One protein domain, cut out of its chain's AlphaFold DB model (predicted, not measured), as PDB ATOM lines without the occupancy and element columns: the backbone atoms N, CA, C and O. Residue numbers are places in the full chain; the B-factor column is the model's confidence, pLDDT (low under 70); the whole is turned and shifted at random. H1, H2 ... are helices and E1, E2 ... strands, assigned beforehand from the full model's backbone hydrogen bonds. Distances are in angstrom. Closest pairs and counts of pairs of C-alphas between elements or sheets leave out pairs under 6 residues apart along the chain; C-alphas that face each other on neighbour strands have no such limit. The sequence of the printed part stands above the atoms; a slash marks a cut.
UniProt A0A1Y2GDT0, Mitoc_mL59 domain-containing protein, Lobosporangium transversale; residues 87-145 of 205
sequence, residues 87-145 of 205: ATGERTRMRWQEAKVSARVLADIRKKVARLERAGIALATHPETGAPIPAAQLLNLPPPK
ATOM      1  N   ALA A  87      91.945  35.223 -27.676       63.00
ATOM      2  CA  ALA A  87      91.111  34.238 -28.354       63.00
ATOM      3  C   ALA A  87      90.223  33.539 -27.316       63.00
ATOM      4  O   ALA A  87      90.707  33.154 -26.249       63.00
ATOM      5  N   THR A  88      88.935  33.393 -27.619       62.81
ATOM      6  CA  THR A  88      87.983  32.734 -26.721       62.81
ATOM      7  C   THR A  88      87.486  31.447 -27.359       62.81
ATOM      8  O   THR A  88      87.196  31.388 -28.553       62.81
ATOM      9  N   GLY A  89      87.460  30.370 -26.574       59.06
ATOM     10  CA  GLY A  89      86.826  29.127 -26.993       59.06
ATOM     11  C   GLY A  89      85.326  29.259 -26.781       59.06
ATOM     12  O   GLY A  89      84.875  29.323 -25.638       59.06
ATOM     13  N   GLU A  90      84.545  29.325 -27.857       59.72
ATOM     14  CA  GLU A  90      83.089  29.334 -27.740       59.72
ATOM     15  C   GLU A  90      82.615  27.919 -27.377       59.72
ATOM     16  O   GLU A  90      82.739  26.975 -28.165       59.72
ATOM     17  N   ARG A  91      82.094  27.762 -26.154       55.81
ATOM     18  CA  ARG A  91      81.789  26.454 -25.547       55.81
ATOM     19  C   ARG A  91      80.730  25.654 -26.315       55.81
ATOM     20  O   ARG A  91      80.727  24.434 -26.244       55.81
ATOM     21  N   THR A  92      79.854  26.330 -27.056       61.38
ATOM     22  CA  THR A  92      78.724  25.727 -27.783       61.38
ATOM     23  C   THR A  92      79.083  25.223 -29.178       61.38
ATOM     24  O   THR A  92      78.434  24.306 -29.670       61.38
ATOM     25  N   ARG A  93      80.107  25.790 -29.830       65.88
ATOM     26  CA  ARG A  93      80.485  25.428 -31.209       65.88
ATOM     27  C   ARG A  93      81.808  24.677 -31.315       65.88
ATOM     28  O   ARG A  93      82.166  24.282 -32.420       65.88
ATOM     29  N   MET A  94      82.535  24.493 -30.204       69.81
ATOM     30  CA  MET A  94      83.853  23.830 -30.160       69.81
ATOM     31  C   MET A  94      84.831  24.372 -31.220       69.81
ATOM     32  O   MET A  94      85.732  23.677 -31.684       69.81
ATOM     33  N   ARG A  95      84.642  25.632 -31.626       72.69
ATOM     34  CA  ARG A  95      85.503  26.352 -32.562       72.69
ATOM     35  C   ARG A  95      86.235  27.429 -31.781       72.69
ATOM     36  O   ARG A  95      85.634  28.152 -30.987       72.69
ATOM     37  N   TRP A  96      87.537  27.527 -32.015       77.25
ATOM     38  CA  TRP A  96      88.333  28.633 -31.501       77.25
ATOM     39  C   TRP A  96      87.920  29.901 -32.237       77.25
ATOM     40  O   TRP A  96      88.089  29.985 -33.453       77.25
ATOM     41  N   GLN A  97      87.364  30.874 -31.515       74.31
ATOM     42  CA  GLN A  97      87.173  32.200 -32.076       74.31
ATOM     43  C   GLN A  97      88.493  32.955 -31.983       74.31
ATOM     44  O   GLN A  97      89.117  33.039 -30.918       74.31
ATOM     45  N   GLU A  98      88.927  33.495 -33.117       74.25
ATOM     46  CA  GLU A  98      90.086  34.373 -33.156       74.25
ATOM     47  C   GLU A  98      89.846  35.611 -32.283       74.25
ATOM     48  O   GLU A  98      88.713  36.051 -32.074       74.25
ATOM     49  N   ALA A  99      90.927  36.179 -31.746       77.19
ATOM     50  CA  ALA A  99      90.829  37.450 -31.042       77.19
ATOM     51  C   ALA A  99      90.287  38.521 -32.000       77.19
ATOM     52  O   ALA A  99      90.696  38.592 -33.159       77.19
ATOM     53  N   LYS A 100      89.415  39.403 -31.499       81.81
ATOM     54  CA  LYS A 100      88.842  40.504 -32.296       81.81
ATOM     55  C   LYS A 100      89.919  41.445 -32.845       81.81
ATOM     56  O   LYS A 100      89.713  42.118 -33.849       81.81
ATOM     57  N   VAL A 101      91.068  41.497 -32.172       82.44
ATOM     58  CA  VAL A 101      92.233  42.282 -32.575       82.44
ATOM     59  C   VAL A 101      93.336  41.343 -33.051       82.44
ATOM     60  O   VAL A 101      93.766  40.444 -32.329       82.44
ATOM     61  N   SER A 102      93.841  41.589 -34.261       83.12
ATOM     62  CA  SER A 102      94.930  40.793 -34.832       83.12
ATOM     63  C   SER A 102      96.228  40.925 -34.026       83.12
ATOM     64  O   SER A 102      96.514  41.954 -33.406       83.12
ATOM     65  N   ALA A 103      97.084  39.902 -34.101       81.00
ATOM     66  CA  ALA A 103      98.375  39.897 -33.410       81.00
ATOM     67  C   ALA A 103      99.273  41.095 -33.783       81.00
ATOM     68  O   ALA A 103     100.048  41.569 -32.951       81.00
ATOM     69  N   ARG A 104      99.151  41.613 -35.015       84.50
ATOM     70  CA  ARG A 104      99.875  42.806 -35.475       84.50
ATOM     71  C   ARG A 104      99.412  44.059 -34.737       84.50
ATOM     72  O   ARG A 104     100.243  44.796 -34.218       84.50
ATOM     73  N   VAL A 105      98.099  44.264 -34.648       85.62
ATOM     74  CA  VAL A 105      97.527  45.423 -33.953       85.62
ATOM     75  C   VAL A 105      97.842  45.358 -32.458       85.62
ATOM     76  O   VAL A 105      98.254  46.362 -31.886       85.62
ATOM     77  N   LEU A 106      97.782  44.172 -31.839       81.31
ATOM     78  CA  LEU A 106      98.243  43.973 -30.457       81.31
ATOM     79  C   LEU A 106      99.722  44.347 -30.275       81.31
ATOM     80  O   LEU A 106     100.078  44.982 -29.282       81.31
ATOM     81  N   ALA A 107     100.595  43.994 -31.222       82.19
ATOM     82  CA  ALA A 107     102.007  44.375 -31.172       82.19
ATOM     83  C   ALA A 107     102.208  45.892 -31.301       82.19
ATOM     84  O   ALA A 107     103.061  46.457 -30.618       82.19
ATOM     85  N   ASP A 108     101.419  46.569 -32.136       86.62
ATOM     86  CA  ASP A 108     101.497  48.022 -32.290       86.62
ATOM     87  C   ASP A 108     100.936  48.764 -31.068       86.62
ATOM     88  O   ASP A 108     101.534  49.753 -30.638       86.62
ATOM     89  N   ILE A 109      99.874  48.249 -30.437       83.19
ATOM     90  CA  ILE A 109      99.391  48.726 -29.131       83.19
ATOM     91  C   ILE A 109     100.504  48.581 -28.088       83.19
ATOM     92  O   ILE A 109     100.845  49.565 -27.438       83.19
ATOM     93  N   ARG A 110     101.158  47.413 -27.992       80.75
ATOM     94  CA  ARG A 110     102.293  47.199 -27.070       80.75
ATOM     95  C   ARG A 110     103.434  48.190 -27.303       80.75
ATOM     96  O   ARG A 110     103.985  48.714 -26.342       80.75
ATOM     97  N   LYS A 111     103.786  48.486 -28.560       83.88
ATOM     98  CA  LYS A 111     104.829  49.480 -28.885       83.88
ATOM     99  C   LYS A 111     104.440  50.892 -28.453       83.88
ATOM    100  O   LYS A 111     105.294  51.622 -27.958       83.88
ATOM    101  N   LYS A 112     103.183  51.291 -28.676       83.62
ATOM    102  CA  LYS A 112     102.672  52.612 -28.278       83.62
ATOM    103  C   LYS A 112     102.652  52.751 -26.760       83.62
ATOM    104  O   LYS A 112     103.175  53.730 -26.245       83.62
ATOM    105  N   VAL A 113     102.143  51.738 -26.070       79.81
ATOM    106  CA  VAL A 113     102.112  51.667 -24.607       79.81
ATOM    107  C   VAL A 113     103.524  51.761 -24.025       79.81
ATOM    108  O   VAL A 113     103.795  52.663 -23.244       79.81
ATOM    109  N   ALA A 114     104.463  50.942 -24.510       77.88
ATOM    110  CA  ALA A 114     105.855  50.990 -24.061       77.88
ATOM    111  C   ALA A 114     106.537  52.344 -24.338       77.88
ATOM    112  O   ALA A 114     107.476  52.723 -23.644       77.88
ATOM    113  N   ARG A 115     106.110  53.083 -25.371       79.75
ATOM    114  CA  ARG A 115     106.615  54.437 -25.646       79.75
ATOM    115  C   ARG A 115     106.083  55.451 -24.632       79.75
ATOM    116  O   ARG A 115     106.857  56.294 -24.199       79.75
ATOM    117  N   LEU A 116     104.802  55.368 -24.276       77.38
ATOM    118  CA  LEU A 116     104.177  56.252 -23.288       77.38
ATOM    119  C   LEU A 116     104.736  56.008 -21.881       77.38
ATOM    120  O   LEU A 116     105.075  56.968 -21.198       77.38
ATOM    121  N   GLU A 117     104.947  54.742 -21.508       74.31
ATOM    122  CA  GLU A 117     105.605  54.370 -20.249       74.31
ATOM    123  C   GLU A 117     107.034  54.936 -20.169       74.31
ATOM    124  O   GLU A 117     107.413  55.520 -19.159       74.31
ATOM    125  N   ARG A 118     107.816  54.855 -21.258       76.00
ATOM    126  CA  ARG A 118     109.156  55.475 -21.320       76.00
ATOM    127  C   ARG A 118     109.132  57.001 -21.277       76.00
ATOM    128  O   ARG A 118     110.114  57.596 -20.855       76.00
ATOM    129  N   ALA A 119     108.053  57.623 -21.741       76.62
ATOM    130  CA  ALA A 119     107.866  59.069 -21.682       76.62
ATOM    131  C   ALA A 119     107.376  59.550 -20.301       76.62
ATOM    132  O   ALA A 119     107.136  60.741 -20.134       76.62
ATOM    133  N   GLY A 120     107.205  58.645 -19.327       68.38
ATOM    134  CA  GLY A 120     106.748  58.976 -17.976       68.38
ATOM    135  C   GLY A 120     105.259  59.322 -17.883       68.38
ATOM    136  O   GLY A 120     104.809  59.803 -16.848       68.38
ATOM    137  N   ILE A 121     104.481  59.081 -18.943       69.88
ATOM    138  CA  ILE A 121     103.041  59.355 -18.959       69.88
ATOM    139  C   ILE A 121     102.324  58.144 -18.360       69.88
ATOM    140  O   ILE A 121     102.162  57.114 -19.020       69.88
ATOM    141  N   ALA A 122     101.899  58.263 -17.102       63.38
ATOM    142  CA  ALA A 122     101.082  57.251 -16.444       63.38
ATOM    143  C   ALA A 122      99.681  57.215 -17.078       63.38
ATOM    144  O   ALA A 122      98.961  58.210 -17.071       63.38
ATOM    145  N   LEU A 123      99.297  56.066 -17.639       62.38
ATOM    146  CA  LEU A 123      97.990  55.880 -18.284       62.38
ATOM    147  C   LEU A 123      96.841  55.765 -17.268       62.38
ATOM    148  O   LEU A 123      95.716  56.141 -17.582       62.38
ATOM    149  N   ALA A 124      97.127  55.273 -16.061       61.03
ATOM    150  CA  ALA A 124      96.265  55.370 -14.887       61.03
ATOM    151  C   ALA A 124      97.107  55.187 -13.614       61.03
ATOM    152  O   ALA A 124      98.150  54.527 -13.642       61.03
ATOM    153  N   THR A 125      96.651  55.750 -12.501       64.94
ATOM    154  CA  THR A 125      97.233  55.562 -11.166       64.94
ATOM    155  C   THR A 125      96.283  54.745 -10.295       64.94
ATOM    156  O   THR A 125      95.066  54.784 -10.479       64.94
ATOM    157  N   HIS A 126      96.828  53.963  -9.361       55.34
ATOM    158  CA  HIS A 126      96.006  53.275  -8.369       55.34
ATOM    159  C   HIS A 126      95.299  54.316  -7.488       55.34
ATOM    160  O   HIS A 126      95.986  55.174  -6.928       55.34
ATOM    161  N   PRO A 127      93.966  54.242  -7.317       61.00
ATOM    162  CA  PRO A 127      93.224  55.221  -6.521       61.00
ATOM    163  C   PRO A 127      93.614  55.197  -5.036       61.00
ATOM    164  O   PRO A 127      93.499  56.215  -4.367       61.00
ATOM    165  N   GLU A 128      94.115  54.066  -4.531       58.72
ATOM    166  CA  GLU A 128      94.480  53.901  -3.116       58.72
ATOM    167  C   GLU A 128      95.958  54.177  -2.816       58.72
ATOM    168  O   GLU A 128      96.311  54.526  -1.696       58.72
ATOM    169  N   THR A 129      96.843  54.019  -3.803       64.19
ATOM    170  CA  THR A 129      98.303  54.046  -3.583       64.19
ATOM    171  C   THR A 129      98.999  55.175  -4.342       64.19
ATOM    172  O   THR A 129     100.189  55.393  -4.148       64.19
ATOM    173  N   GLY A 130      98.305  55.855  -5.264       61.56
ATOM    174  CA  GLY A 130      98.869  56.904  -6.125       61.56
ATOM    175  C   GLY A 130      99.937  56.421  -7.118       61.56
ATOM    176  O   GLY A 130     100.395  57.194  -7.957       61.56
ATOM    177  N   ALA A 131     100.325  55.145  -7.060       68.44
ATOM    178  CA  ALA A 131     101.354  54.559  -7.903       68.44
ATOM    179  C   ALA A 131     100.865  54.378  -9.353       68.44
ATOM    180  O   ALA A 131      99.699  54.022  -9.568       68.44
ATOM    181  N   PRO A 132     101.732  54.587 -10.361       64.31
ATOM    182  CA  PRO A 132     101.391  54.356 -11.760       64.31
ATOM    183  C   PRO A 132     101.138  52.865 -12.014       64.31
ATOM    184  O   PRO A 132     101.978  52.019 -11.709       64.31
ATOM    185  N   ILE A 133      99.980  52.543 -12.592       62.50
ATOM    186  CA  ILE A 133      99.621  51.173 -12.961       62.50
ATOM    187  C   ILE A 133     100.347  50.832 -14.269       62.50
ATOM    188  O   ILE A 133     100.205  51.580 -15.244       62.50
ATOM    189  N   PRO A 134     101.098  49.717 -14.345       62.91
ATOM    190  CA  PRO A 134     101.714  49.296 -15.596       62.91
ATOM    191  C   PRO A 134     100.620  49.062 -16.640       62.91
ATOM    192  O   PRO A 134      99.628  48.367 -16.404       62.91
ATOM    193  N   ALA A 135     100.782  49.624 -17.832       62.34
ATOM    194  CA  ALA A 135      99.710  49.652 -18.819       62.34
ATOM    195  C   ALA A 135      99.432  48.278 -19.448       62.34
ATOM    196  O   ALA A 135      98.358  48.050 -20.009       62.34
ATOM    197  N   ALA A 136     100.353  47.325 -19.275       60.31
ATOM    198  CA  ALA A 136     100.109  45.906 -19.520       60.31
ATOM    199  C   ALA A 136      98.959  45.341 -18.657       60.31
ATOM    200  O   ALA A 136      98.185  44.517 -19.146       60.31
ATOM    201  N   GLN A 137      98.828  45.815 -17.414       61.38
ATOM    202  CA  GLN A 137      97.808  45.390 -16.455       61.38
ATOM    203  C   GLN A 137      96.477  46.128 -16.667       61.38
ATOM    204  O   GLN A 137      95.421  45.522 -16.534       61.38
ATOM    205  N   LEU A 138      96.515  47.396 -17.097       60.47
ATOM    206  CA  LEU A 138      95.309  48.173 -17.435       60.47
ATOM    207  C   LEU A 138      94.584  47.653 -18.674       60.47
ATOM    208  O   LEU A 138      93.359  47.605 -18.720       60.47
ATOM    209  N   LEU A 139      95.344  47.280 -19.701       64.19
ATOM    210  CA  LEU A 139      94.782  46.878 -20.984       64.19
ATOM    211  C   LEU A 139      94.518  45.371 -21.072       64.19
ATOM    212  O   LEU A 139      94.146  44.911 -22.145       64.19
ATOM    213  N   ASN A 140      94.720  44.596 -19.995       66.06
ATOM    214  CA  ASN A 140      94.654  43.126 -20.022       66.06
ATOM    215  C   ASN A 140      95.412  42.539 -21.228       66.06
ATOM    216  O   ASN A 140      94.947  41.622 -21.913       66.06
ATOM    217  N   LEU A 141      96.570  43.126 -21.544       67.62
ATOM    218  CA  LEU A 141      97.384  42.676 -22.662       67.62
ATOM    219  C   LEU A 141      97.956  41.307 -22.284       67.62
ATOM    220  O   LEU A 141      98.599  41.197 -21.239       67.62
ATOM    221  N   PRO A 142      97.792  40.262 -23.121       66.81
ATOM    222  CA  PRO A 142      98.457  38.995 -22.852       66.81
ATOM    223  C   PRO A 142      99.968  39.245 -22.734       66.81
ATOM    224  O   PRO A 142     100.477  40.141 -23.428       66.81
ATOM    225  N   PRO A 143     100.702  38.487 -21.905       68.50
ATOM    226  CA  PRO A 143     102.135  38.692 -21.742       68.50
ATOM    227  C   PRO A 143     102.853  38.618 -23.103       68.50
ATOM    228  O   PRO A 143     102.395  37.922 -24.027       68.50
ATOM    229  N   PRO A 144     103.952  39.372 -23.299       68.12
ATOM    230  CA  PRO A 144     104.769  39.205 -24.488       68.12
ATOM    231  C   PRO A 144     105.205  37.743 -24.568       68.12
ATOM    232  O   PRO A 144     105.644  37.164 -23.577       68.12
ATOM    233  N   LYS A 145     105.045  37.126 -25.748       67.81
ATOM    234  CA  LYS A 145     105.540  35.763 -25.954       67.81
ATOM    235  C   LYS A 145     107.037  35.793 -25.636       67.81
ATOM    236  O   LYS A 145     107.714  36.652 -26.210       67.81
TER     237      LYS A 145
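Overview. This is residues 87 to 145 of the 205 residues of the protein "Mitoc_mL59 domain-containing protein" of Lobosporangium transversale (UniProt A0A1Y2GDT0). A single long helix, H1, has a small strand hairpin, E1 and E2, beyond its first end; past its other end a long loop folds back and brings the short helix H2 onto one side of H1. The tip of the hairpin, residues 90 to 95, sticks out. The 59 printed residues run E1, E2, H1, H2, mixed in class with antiparallel strands, and under half are in named elements. The whole is loose, radius of gyration of the C-alphas 15.0 A, spanning 44 by 27 by 17 A.

Arrangement. Begin at E1, residues 88 to 90, and E2, residues 95 to 97, an antiparallel hairpin at 141 degrees; N 97 and O 88 are 3.0 A apart, within hydrogen-bond range. In H1, residues 103 to 118, every O i to N i+4 pair is within range. H2, residues 135 to 138, is too short for such a pair, and its one O i to N i+3 pair is out of range. H1 touches H2 with residues 110 to 117 alone; the closest C-alphas, of Val 113 and Ala 135, are 6.6 A apart. E1 is apart from both helices, and E2 from H2.

Along the chain. Find C-alpha 88 at (87.983, 32.734, -26.721), where E1 begins; E1 spans 6.0 A and E2 6.1 A. From C-alpha 103 at (98.375, 39.897, -33.410) H1 runs 22.5 A. H2 runs 4.8 A to C-alpha 138 at (95.309, 48.173, -17.435).

Size, cuts and confidence. The C-alphas farthest apart, of Thr 92 and Ala 119, are 44.7 A apart. The printed part has no cut. The link from H1 to H2 is long, residues 119 to 134. Look for pLDDT under 70 at residues 87 to 94 and 120 to 145.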